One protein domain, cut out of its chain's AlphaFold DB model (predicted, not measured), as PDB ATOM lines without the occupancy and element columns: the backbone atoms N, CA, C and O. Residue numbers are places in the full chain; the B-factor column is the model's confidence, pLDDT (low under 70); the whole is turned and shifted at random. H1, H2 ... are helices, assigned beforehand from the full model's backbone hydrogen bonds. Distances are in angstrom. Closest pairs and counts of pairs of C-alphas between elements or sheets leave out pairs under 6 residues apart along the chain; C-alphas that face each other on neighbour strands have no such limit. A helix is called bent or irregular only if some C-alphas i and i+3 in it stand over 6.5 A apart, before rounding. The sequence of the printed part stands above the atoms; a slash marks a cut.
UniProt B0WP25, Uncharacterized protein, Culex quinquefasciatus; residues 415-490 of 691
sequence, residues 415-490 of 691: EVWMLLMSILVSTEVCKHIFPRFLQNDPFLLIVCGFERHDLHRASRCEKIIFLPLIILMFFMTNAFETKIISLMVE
ATOM      1  N   GLU A 415       7.462 -27.406 -51.629       76.94
ATOM      2  CA  GLU A 415       7.573 -28.594 -52.495       76.94
ATOM      3  C   GLU A 415       8.655 -29.590 -52.046       76.94
ATOM      4  O   GLU A 415       8.444 -30.804 -52.056       76.94
ATOM      5  N   VAL A 416       9.798 -29.076 -51.579       78.69
ATOM      6  CA  VAL A 416      10.953 -29.880 -51.133       78.69
ATOM      7  C   VAL A 416      10.596 -30.784 -49.946       78.69
ATOM      8  O   VAL A 416      11.038 -31.932 -49.879       78.69
ATOM      9  N   TRP A 417       9.754 -30.298 -49.028       79.44
ATOM     10  CA  TRP A 417       9.342 -31.050 -47.839       79.44
ATOM     11  C   TRP A 417       8.484 -32.267 -48.190       79.44
ATOM     12  O   TRP A 417       8.635 -33.321 -47.573       79.44
ATOM     13  N   MET A 418       7.635 -32.159 -49.214       83.62
ATOM     14  CA  MET A 418       6.789 -33.269 -49.661       83.62
ATOM     15  C   MET A 418       7.603 -34.413 -50.265       83.62
ATOM     16  O   MET A 418       7.305 -35.578 -50.002       83.62
ATOM     17  N   LEU A 419       8.662 -34.102 -51.018       87.31
ATOM     18  CA  LEU A 419       9.552 -35.115 -51.584       87.31
ATOM     19  C   LEU A 419      10.326 -35.860 -50.484       87.31
ATOM     20  O   LEU A 419      10.377 -37.090 -50.501       87.31
ATOM     21  N   LEU A 420      10.852 -35.139 -49.484       85.31
ATOM     22  CA  LEU A 420      11.535 -35.751 -48.337       85.31
ATOM     23  C   LEU A 420      10.590 -36.660 -47.530       85.31
ATOM     24  O   LEU A 420      10.931 -37.810 -47.246       85.31
ATOM     25  N   MET A 421       9.377 -36.186 -47.224       85.56
ATOM     26  CA  MET A 421       8.358 -36.987 -46.535       85.56
ATOM     27  C   MET A 421       7.942 -38.221 -47.347       85.56
ATOM     28  O   MET A 421       7.801 -39.302 -46.778       85.56
ATOM     29  N   SER A 422       7.808 -38.103 -48.672       91.56
ATOM     30  CA  SER A 422       7.490 -39.236 -49.551       91.56
ATOM     31  C   SER A 422       8.565 -40.328 -49.502       91.56
ATOM     32  O   SER A 422       8.230 -41.514 -49.479       91.56
ATOM     33  N   ILE A 423       9.851 -39.958 -49.454       91.81
ATOM     34  CA  ILE A 423      10.961 -40.914 -49.323       91.81
ATOM     35  C   ILE A 423      10.919 -41.609 -47.954       91.81
ATOM     36  O   ILE A 423      10.998 -42.836 -47.899       91.81
ATOM     37  N   LEU A 424      10.739 -40.856 -46.862       88.31
ATOM     38  CA  LEU A 424      10.688 -41.404 -45.497       88.31
ATOM     39  C   LEU A 424       9.484 -42.337 -45.269       88.31
ATOM     40  O   LEU A 424       9.622 -43.376 -44.629       88.31
ATOM     41  N   VAL A 425       8.316 -42.020 -45.837       91.50
ATOM     42  CA  VAL A 425       7.153 -42.926 -45.812       91.50
ATOM     43  C   VAL A 425       7.426 -44.188 -46.639       91.50
ATOM     44  O   VAL A 425       7.097 -45.293 -46.206       91.50
ATOM     45  N   SER A 426       8.071 -44.055 -47.802       92.94
ATOM     46  CA  SER A 426       8.371 -45.196 -48.681       92.94
ATOM     47  C   SER A 426       9.345 -46.196 -48.045       92.94
ATOM     48  O   SER A 426       9.161 -47.406 -48.183       92.94
ATOM     49  N   THR A 427      10.364 -45.727 -47.317       91.19
ATOM     50  CA  THR A 427      11.326 -46.614 -46.638       91.19
ATOM     51  C   THR A 427      10.699 -47.360 -45.461       91.19
ATOM     52  O   THR A 427      10.978 -48.548 -45.282       91.19
ATOM     53  N   GLU A 428       9.794 -46.724 -44.713       92.19
ATOM     54  CA  GLU A 428       9.066 -47.372 -43.616       92.19
ATOM     55  C   GLU A 428       8.030 -48.395 -44.120       92.19
ATOM     56  O   GLU A 428       7.921 -49.494 -43.570       92.19
ATOM     57  N   VAL A 429       7.346 -48.116 -45.238       92.75
ATOM     58  CA  VAL A 429       6.504 -49.111 -45.930       92.75
ATOM     59  C   VAL A 429       7.344 -50.312 -46.389       92.75
ATOM     60  O   VAL A 429       6.955 -51.458 -46.159       92.75
ATOM     61  N   CYS A 430       8.533 -50.084 -46.957       92.25
ATOM     62  CA  CYS A 430       9.455 -51.164 -47.320       92.25
ATOM     63  C   CYS A 430       9.909 -52.000 -46.109       92.25
ATOM     64  O   CYS A 430       9.977 -53.224 -46.220       92.25
ATOM     65  N   LYS A 431      10.160 -51.389 -44.944       93.31
ATOM     66  CA  LYS A 431      10.448 -52.106 -43.685       93.31
ATOM     67  C   LYS A 431       9.271 -52.965 -43.222       93.31
ATOM     68  O   LYS A 431       9.484 -54.112 -42.837       93.31
ATOM     69  N   HIS A 432       8.041 -52.462 -43.320       91.00
ATOM     70  CA  HIS A 432       6.841 -53.239 -42.999       91.00
ATOM     71  C   HIS A 432       6.622 -54.443 -43.930       91.00
ATOM     72  O   HIS A 432       6.177 -55.491 -43.463       91.00
ATOM     73  N   ILE A 433       6.958 -54.327 -45.221       94.62
ATOM     74  CA  ILE A 433       6.844 -55.429 -46.194       94.62
ATOM     75  C   ILE A 433       8.012 -56.426 -46.055       94.62
ATOM     76  O   ILE A 433       7.816 -57.635 -46.192       94.62
ATOM     77  N   PHE A 434       9.223 -55.948 -45.748       92.81
ATOM     78  CA  PHE A 434      10.459 -56.743 -45.750       92.81
ATOM     79  C   PHE A 434      11.221 -56.756 -44.399       92.81
ATOM     80  O   PHE A 434      12.443 -56.573 -44.385       92.81
ATOM     81  N   PRO A 435      10.578 -57.077 -43.254       91.38
ATOM     82  CA  PRO A 435      11.172 -56.954 -41.910       91.38
ATOM     83  C   PRO A 435      12.329 -57.928 -41.610       91.38
ATOM     84  O   PRO A 435      12.924 -57.883 -40.539       91.38
ATOM     85  N   ARG A 436      12.662 -58.839 -42.538       92.69
ATOM     86  CA  ARG A 436      13.871 -59.683 -42.464       92.69
ATOM     87  C   ARG A 436      15.115 -59.025 -43.073       92.69
ATOM     88  O   ARG A 436      16.221 -59.476 -42.790       92.69
ATOM     89  N   PHE A 437      14.938 -58.011 -43.923       91.19
ATOM     90  CA  PHE A 437      16.018 -57.368 -44.682       91.19
ATOM     91  C   PHE A 437      16.462 -56.024 -44.092       91.19
ATOM     92  O   PHE A 437      17.616 -55.652 -44.293       91.19
ATOM     93  N   LEU A 438      15.572 -55.340 -43.366       92.06
ATOM     94  CA  LEU A 438      15.823 -54.094 -42.637       92.06
ATOM     95  C   LEU A 438      15.559 -54.347 -41.143       92.06
ATOM     96  O   LEU A 438      14.415 -54.590 -40.761       92.06
ATOM     97  N   GLN A 439      16.609 -54.347 -40.316       93.25
ATOM     98  CA  GLN A 439      16.523 -54.592 -38.866       93.25
ATOM     99  C   GLN A 439      16.601 -53.296 -38.050       93.25
ATOM    100  O   GLN A 439      16.109 -53.239 -36.920       93.25
ATOM    101  N   ASN A 440      17.221 -52.258 -38.608       93.00
ATOM    102  CA  ASN A 440      17.158 -50.901 -38.087       93.00
ATOM    103  C   ASN A 440      15.880 -50.179 -38.525       93.00
ATOM    104  O   ASN A 440      15.242 -50.505 -39.528       93.00
ATOM    105  N   ASP A 441      15.514 -49.174 -37.738       92.81
ATOM    106  CA  ASP A 441      14.395 -48.292 -38.030       92.81
ATOM    107  C   ASP A 441      14.875 -47.144 -38.940       92.81
ATOM    108  O   ASP A 441      15.787 -46.417 -38.541       92.81
ATOM    109  N   PRO A 442      14.327 -46.980 -40.159       89.44
ATOM    110  CA  PRO A 442      14.821 -46.018 -41.130       89.44
ATOM    111  C   PRO A 442      14.660 -44.586 -40.635       89.44
ATOM    112  O   PRO A 442      15.559 -43.777 -40.835       89.44
ATOM    113  N   PHE A 443      13.554 -44.268 -39.958       89.69
ATOM    114  CA  PHE A 443      13.309 -42.913 -39.491       89.69
ATOM    115  C   PHE A 443      14.284 -42.548 -38.366       89.69
ATOM    116  O   PHE A 443      14.960 -41.524 -38.450       89.69
ATOM    117  N   LEU A 444      14.430 -43.416 -37.358       89.88
ATOM    118  CA  LEU A 444      15.354 -43.171 -36.243       89.88
ATOM    119  C   LEU A 444      16.825 -43.156 -36.683       89.88
ATOM    120  O   LEU A 444      17.591 -42.331 -36.186       89.88
ATOM    121  N   LEU A 445      17.217 -44.019 -37.625       92.19
ATOM    122  CA  LEU A 445      18.587 -44.079 -38.133       92.19
ATOM    123  C   LEU A 445      18.932 -42.864 -39.006       92.19
ATOM    124  O   LEU A 445      19.974 -42.249 -38.808       92.19
ATOM    125  N   ILE A 446      18.066 -42.508 -39.963       91.62
ATOM    126  CA  ILE A 446      18.346 -41.447 -40.944       91.62
ATOM    127  C   ILE A 446      18.141 -40.057 -40.329       91.62
ATOM    128  O   ILE A 446      18.987 -39.188 -40.503       91.62
ATOM    129  N   VAL A 447      17.024 -39.831 -39.624       87.88
ATOM    130  CA  VAL A 447      16.625 -38.494 -39.142       87.88
ATOM    131  C   VAL A 447      17.202 -38.185 -37.760       87.88
ATOM    132  O   VAL A 447      17.501 -37.030 -37.472       87.88
ATOM    133  N   CYS A 448      17.366 -39.196 -36.900       87.50
ATOM    134  CA  CYS A 448      17.810 -39.006 -35.514       87.50
ATOM    135  C   CYS A 448      19.205 -39.581 -35.209       87.50
ATOM    136  O   CYS A 448      19.677 -39.423 -34.087       87.50
ATOM    137  N   GLY A 449      19.859 -40.255 -36.165       88.31
ATOM    138  CA  GLY A 449      21.183 -40.864 -35.976       88.31
ATOM    139  C   GLY A 449      21.227 -42.040 -34.989       88.31
ATOM    140  O   GLY A 449      22.311 -42.435 -34.564       88.31
ATOM    141  N   PHE A 450      20.081 -42.603 -34.593       91.12
ATOM    142  CA  PHE A 450      20.023 -43.677 -33.598       91.12
ATOM    143  C   PHE A 450      20.132 -45.063 -34.244       91.12
ATOM    144  O   PHE A 450      19.149 -45.614 -34.746       91.12
ATOM    145  N   GLU A 451      21.317 -45.672 -34.161       90.19
ATOM    146  CA  GLU A 451      21.494 -47.096 -34.465       90.19
ATOM    147  C   GLU A 451      20.835 -47.968 -33.384       90.19
ATOM    148  O   GLU A 451      21.103 -47.817 -32.190       90.19
ATOM    149  N   ARG A 452      19.978 -48.913 -33.794       88.75
ATOM    150  CA  ARG A 452      19.346 -49.893 -32.889       88.75
ATOM    151  C   ARG A 452      20.050 -51.251 -32.922       88.75
ATOM    152  O   ARG A 452      20.026 -51.983 -31.936       88.75
ATOM    153  N   HIS A 453      20.681 -51.563 -34.048       89.06
ATOM    154  CA  HIS A 453      21.600 -52.677 -34.246       89.06
ATOM    155  C   HIS A 453      22.800 -52.155 -35.042       89.06
ATOM    156  O   HIS A 453      22.571 -51.553 -36.092       89.06
ATOM    157  N   ASP A 454      24.031 -52.429 -34.581       90.56
ATOM    158  CA  ASP A 454      25.296 -52.055 -35.244       90.56
ATOM    159  C   ASP A 454      25.170 -52.058 -36.774       90.56
ATOM    160  O   ASP A 454      25.031 -53.129 -37.386       90.56
ATOM    161  N   LEU A 455      25.310 -50.898 -37.418       87.88
ATOM    162  CA  LEU A 455      25.296 -50.819 -38.875       87.88
ATOM    163  C   LEU A 455      26.442 -51.652 -39.470       87.88
ATOM    164  O   LEU A 455      26.314 -52.188 -40.566       87.88
ATOM    165  N   HIS A 456      27.523 -51.900 -38.721       89.12
ATOM    166  CA  HIS A 456      28.568 -52.858 -39.089       89.12
ATOM    167  C   HIS A 456      28.082 -54.320 -39.173       89.12
ATOM    168  O   HIS A 456      28.542 -55.053 -40.056       89.12
ATOM    169  N   ARG A 457      27.120 -54.753 -38.344       90.94
ATOM    170  CA  ARG A 457      26.505 -56.098 -38.391       90.94
ATOM    171  C   ARG A 457      25.284 -56.199 -39.313       90.94
ATOM    172  O   ARG A 457      24.954 -57.311 -39.716       90.94
ATOM    173  N   ALA A 458      24.672 -55.075 -39.687       91.81
ATOM    174  CA  ALA A 458      23.520 -55.001 -40.591       91.81
ATOM    175  C   ALA A 458      23.719 -55.732 -41.938       91.81
ATOM    176  O   ALA A 458      24.850 -55.976 -42.392       91.81
ATOM    177  N   SER A 459      22.612 -56.070 -42.609       92.31
ATOM    178  CA  SER A 459      22.656 -56.831 -43.865       92.31
ATOM    179  C   SER A 459      23.331 -56.044 -45.005       92.31
ATOM    180  O   SER A 459      23.394 -54.813 -44.987       92.31
ATOM    181  N   ARG A 460      23.851 -56.729 -46.038       93.75
ATOM    182  CA  ARG A 460      24.441 -56.031 -47.203       93.75
ATOM    183  C   ARG A 460      23.413 -55.145 -47.922       93.75
ATOM    184  O   ARG A 460      23.770 -54.060 -48.359       93.75
ATOM    185  N   CYS A 461      22.156 -55.583 -48.004       90.94
ATOM    186  CA  CYS A 461      21.078 -54.809 -48.629       90.94
ATOM    187  C   CYS A 461      20.703 -53.590 -47.775       90.94
ATOM    188  O   CYS A 461      20.562 -52.492 -48.297       90.94
ATOM    189  N   GLU A 462      20.628 -53.772 -46.456       93.69
ATOM    190  CA  GLU A 462      20.370 -52.715 -45.473       93.69
ATOM    191  C   GLU A 462      21.423 -51.601 -45.547       93.69
ATOM    192  O   GLU A 462      21.073 -50.430 -45.640       93.69
ATOM    193  N   LYS A 463      22.709 -51.964 -45.638       94.38
ATOM    194  CA  LYS A 463      23.819 -51.021 -45.866       94.38
ATOM    195  C   LYS A 463      23.693 -50.261 -47.188       94.38
ATOM    196  O   LYS A 463      23.896 -49.052 -47.209       94.38
ATOM    197  N   ILE A 464      23.356 -50.955 -48.279       94.00
ATOM    198  CA  ILE A 464      23.192 -50.353 -49.615       94.00
ATOM    199  C   ILE A 464      22.006 -49.376 -49.656       94.00
ATOM    200  O   ILE A 464      22.075 -48.381 -50.370       94.00
ATOM    201  N   ILE A 465      20.948 -49.624 -48.879       92.25
ATOM    202  CA  ILE A 465      19.788 -48.728 -48.768       92.25
ATOM    203  C   ILE A 465      20.091 -47.545 -47.838       92.25
ATOM    204  O   ILE A 465      19.812 -46.403 -48.195       92.25
ATOM    205  N   PHE A 466      20.683 -47.784 -46.663       93.62
ATOM    206  CA  PHE A 466      20.885 -46.725 -45.672       93.62
ATOM    207  C   PHE A 466      22.037 -45.777 -45.978       93.62
ATOM    208  O   PHE A 466      21.883 -44.583 -45.742       93.62
ATOM    209  N   LEU A 467      23.150 -46.247 -46.544       93.62
ATOM    210  CA  LEU A 467      24.289 -45.382 -46.862       93.62
ATOM    211  C   LEU A 467      23.912 -44.158 -47.732       93.62
ATOM    212  O   LEU A 467      24.221 -43.042 -47.314       93.62
ATOM    213  N   PRO A 468      23.209 -44.288 -48.881       94.25
ATOM    214  CA  PRO A 468      22.802 -43.125 -49.671       94.25
ATOM    215  C   PRO A 468      21.746 -42.258 -48.972       94.25
ATOM    216  O   PRO A 468      21.738 -41.051 -49.187       94.25
ATOM    217  N   LEU A 469      20.883 -42.825 -48.119       92.38
ATOM    218  CA  LEU A 469      19.887 -42.056 -47.360       92.38
ATOM    219  C   LEU A 469      20.518 -41.230 -46.229       92.38
ATOM    220  O   LEU A 469      20.129 -40.083 -46.029       92.38
ATOM    221  N   ILE A 470      21.522 -41.776 -45.539       93.75
ATOM    222  CA  ILE A 470      22.320 -41.063 -44.532       93.75
ATOM    223  C   ILE A 470      23.122 -39.940 -45.205       93.75
ATOM    224  O   ILE A 470      23.099 -38.808 -44.734       93.75
ATOM    225  N   ILE A 471      23.767 -40.218 -46.346       93.75
ATOM    226  CA  ILE A 471      24.489 -39.207 -47.137       93.75
ATOM    227  C   ILE A 471      23.537 -38.103 -47.630       93.75
ATOM    228  O   ILE A 471      23.863 -36.921 -47.519       93.75
ATOM    229  N   LEU A 472      22.348 -38.464 -48.127       90.88
ATOM    230  CA  LEU A 472      21.321 -37.506 -48.544       90.88
ATOM    231  C   LEU A 472      20.866 -36.628 -47.372       90.88
ATOM    232  O   LEU A 472      20.830 -35.408 -47.513       90.88
ATOM    233  N   MET A 473      20.551 -37.221 -46.217       90.75
ATOM    234  CA  MET A 473      20.104 -36.470 -45.040       90.75
ATOM    235  C   MET A 473      21.212 -35.567 -44.481       90.75
ATOM    236  O   MET A 473      20.932 -34.432 -44.110       90.75
ATOM    237  N   PHE A 474      22.472 -36.010 -44.489       91.69
ATOM    238  CA  PHE A 474      23.629 -35.175 -44.153       91.69
ATOM    239  C   PHE A 474      23.744 -33.955 -45.082       91.69
ATOM    240  O   PHE A 474      23.796 -32.826 -44.597       91.69
ATOM    241  N   PHE A 475      23.691 -34.140 -46.408       90.50
ATOM    242  CA  PHE A 475      23.708 -33.008 -47.346       90.50
ATOM    243  C   PHE A 475      22.499 -32.081 -47.183       90.50
ATOM    244  O   PHE A 475      22.674 -30.864 -47.190       90.50
ATOM    245  N   MET A 476      21.296 -32.627 -46.986       86.69
ATOM    246  CA  MET A 476      20.091 -31.830 -46.725       86.69
ATOM    247  C   MET A 476      20.202 -31.034 -45.421       86.69
ATOM    248  O   MET A 476      19.791 -29.878 -45.388       86.69
ATOM    249  N   THR A 477      20.795 -31.613 -44.375       87.12
ATOM    250  CA  THR A 477      20.977 -30.964 -43.067       87.12
ATOM    251  C   THR A 477      22.010 -29.845 -43.163       87.12
ATOM    252  O   THR A 477      21.706 -28.719 -42.788       87.12
ATOM    253  N   ASN A 478      23.173 -30.096 -43.772       88.50
ATOM    254  CA  ASN A 478      24.218 -29.085 -43.970       88.50
ATOM    255  C   ASN A 478      23.745 -27.937 -44.878       88.50
ATOM    256  O   ASN A 478      24.046 -26.773 -44.618       88.50
ATOM    257  N   ALA A 479      22.988 -28.239 -45.941       84.62
ATOM    258  CA  ALA A 479      22.406 -27.227 -46.821       84.62
ATOM    259  C   ALA A 479      21.312 -26.410 -46.113       84.62
ATOM    260  O   ALA A 479      21.224 -25.200 -46.316       84.62
ATOM    261  N   PHE A 480      20.503 -27.048 -45.263       84.19
ATOM    262  CA  PHE A 480      19.488 -26.385 -44.447       84.19
ATOM    263  C   PHE A 480      20.110 -25.508 -43.355       84.19
ATOM    264  O   PHE A 480      19.692 -24.366 -43.211       84.19
ATOM    265  N   GLU A 481      21.146 -25.982 -42.657       85.31
ATOM    266  CA  GLU A 481      21.910 -25.221 -41.661       85.31
ATOM    267  C   GLU A 481      22.622 -24.024 -42.301       85.31
ATOM    268  O   GLU A 481      22.413 -22.892 -41.873       85.31
ATOM    269  N   THR A 482      23.375 -24.239 -43.388       84.00
ATOM    270  CA  THR A 482      24.047 -23.158 -44.136       84.00
ATOM    271  C   THR A 482      23.038 -22.117 -44.617       84.00
ATOM    272  O   THR A 482      23.278 -20.914 -44.506       84.00
ATOM    273  N   LYS A 483      21.873 -22.560 -45.116       80.94
ATOM    274  CA  LYS A 483      20.801 -21.656 -45.535       80.94
ATOM    275  C   LYS A 483      20.164 -20.939 -44.346       80.94
ATOM    276  O   LYS A 483      19.934 -19.746 -44.457       80.94
ATOM    277  N   ILE A 484      19.915 -21.598 -43.217       77.75
ATOM    278  CA  ILE A 484      19.387 -20.958 -42.004       77.75
ATOM    279  C   ILE A 484      20.365 -19.906 -41.474       77.75
ATOM    280  O   ILE A 484      19.949 -18.775 -41.253       77.75
ATOM    281  N   ILE A 485      21.659 -20.218 -41.371       81.94
ATOM    282  CA  ILE A 485      22.691 -19.256 -40.960       81.94
ATOM    283  C   ILE A 485      22.737 -18.076 -41.941       81.94
ATOM    284  O   ILE A 485      22.741 -16.929 -41.506       81.94
ATOM    285  N   SER A 486      22.680 -18.328 -43.254       79.38
ATOM    286  CA  SER A 486      22.571 -17.266 -44.263       79.38
ATOM    287  C   SER A 486      21.319 -16.401 -44.063       79.38
ATOM    288  O   SER A 486      21.450 -15.186 -44.027       79.38
ATOM    289  N   LEU A 487      20.140 -16.993 -43.839       72.88
ATOM    290  CA  LEU A 487      18.881 -16.278 -43.574       72.88
ATOM    291  C   LEU A 487      18.880 -15.504 -42.236       72.88
ATOM    292  O   LEU A 487      18.112 -14.556 -42.090       72.88
ATOM    293  N   MET A 488      19.702 -15.915 -41.265       71.50
ATOM    294  CA  MET A 488      19.872 -15.262 -39.956       71.50
ATOM    295  C   MET A 488      20.894 -14.117 -39.991       71.50
ATOM    296  O   MET A 488      20.747 -13.154 -39.242       71.50
ATOM    297  N   VAL A 489      21.927 -14.215 -40.833       73.31
ATOM    298  CA  VAL A 489      22.966 -13.181 -41.005       73.31
ATOM    299  C   VAL A 489      22.524 -12.126 -42.023       73.31
ATOM    300  O   VAL A 489      22.643 -10.931 -41.769       73.31
ATOM    301  N   GLU A 490      21.960 -12.565 -43.147       67.00
ATOM    302  CA  GLU A 490      21.369 -11.734 -44.194       67.00
ATOM    303  C   GLU A 490      19.931 -12.200 -44.451       67.00
ATOM    304  O   GLU A 490      19.659 -13.043 -45.308       67.00
TER     305      GLU A 490
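AT A GLANCE: This is residues 415 to 490 of the 691 residues of an uncharacterized protein of Culex quinquefasciatus (UniProt B0WP25). The long helix H3 and the shorter H1 run roughly side by side in opposite directions with a gap between them, and the small helix H2 packs on both. H3 makes the longest axis, and its last part sticks out beyond the rest as a bare arm, residues 478 to 490, of which 478 to 489 belong to H3. The printed part has 76 residues with three named helices, in the order H1, H2, H3 along the chain, and no named strand, and its class is all helix. The whole is loose, with a radius of gyration of the C-alphas of 14.3 A, and elongated, spanning 48 by 26 by 17 A.

HOW THE PARTS SIT: H3, residues 460 to 489, is the longest helix, with 30 residues. It touches H2, residues 442 to 448, with 7 pairs of C-alphas within 8 A. The closest C-alphas of the two are those of Ile 446 and Ile 470, 5.4 A apart. H3 touches H2 with residues 466 to 473 alone. The lines of H2 and H3 stand at a shallow tilt of 30 degrees, and the two helices run the same way. H2 also touches H1, residues 415 to 433, with 6 pairs of C-alphas within 8 A. Here the closest C-alphas are those of Glu 428 and Pro 442, 6.4 A apart, and H1 takes part with residues 424 to 431 alone. H1 and H2 stand at a steep tilt of 46 degrees and run opposite ways. The centre of H2 is 11.6 A from the centre of H1 and 11.6 A from the centre of H3. H1 and H3 are near each other, with no pair of C-alphas within 8 A but 8 pairs within 10 A. In the backbones of H1 and H2 every pair of O i and N i+4 is within hydrogen-bond range, and in H3 24 of 26 such pairs are.

IN THESE COORDINATES: H3 begins at C-alpha 460, at (24.441, -56.031, -47.203), and ends at C-alpha 489, at (22.966, -13.181, -41.005), 43.3 A from first to last C-alpha, with y rising along it. H3 is neither bent nor irregular, but only just: C-alphas 465 and 468 are 6.4 A apart. H1 has 19 residues, Glu 415 to Ile 433, and is 27.6 A long from first to last C-alpha. It begins at C-alpha 415, at (7.573, -28.594, -52.495), and ends at C-alpha 433, at (6.844, -55.429, -46.194), with y falling along it. H2 has seven residues, Pro 442 to Cys 448, and measures 9.5 A from first to last C-alpha.

THE WHOLE: The two C-alphas farthest apart are those of Arg 436 and Glu 490, at 48.6 A. The first and last printed C-alphas, those of Glu 415 and Glu 490, are 23.3 A apart. Without residues 478 to 490, which stand free, the body has 63 residues, spans 35 by 23 by 17 A and has a radius of gyration of 11.4 A. The link from H1 to H2, with 8 residues between them, is short, and the link from H2 to H3, with 11 residues between them, is long. The printed part has no cut from residue 415 to residue 490. This is a predicted model; the mean pLDDT of the printed part is 88.5, and one printed residue, Glu 490, is under 70.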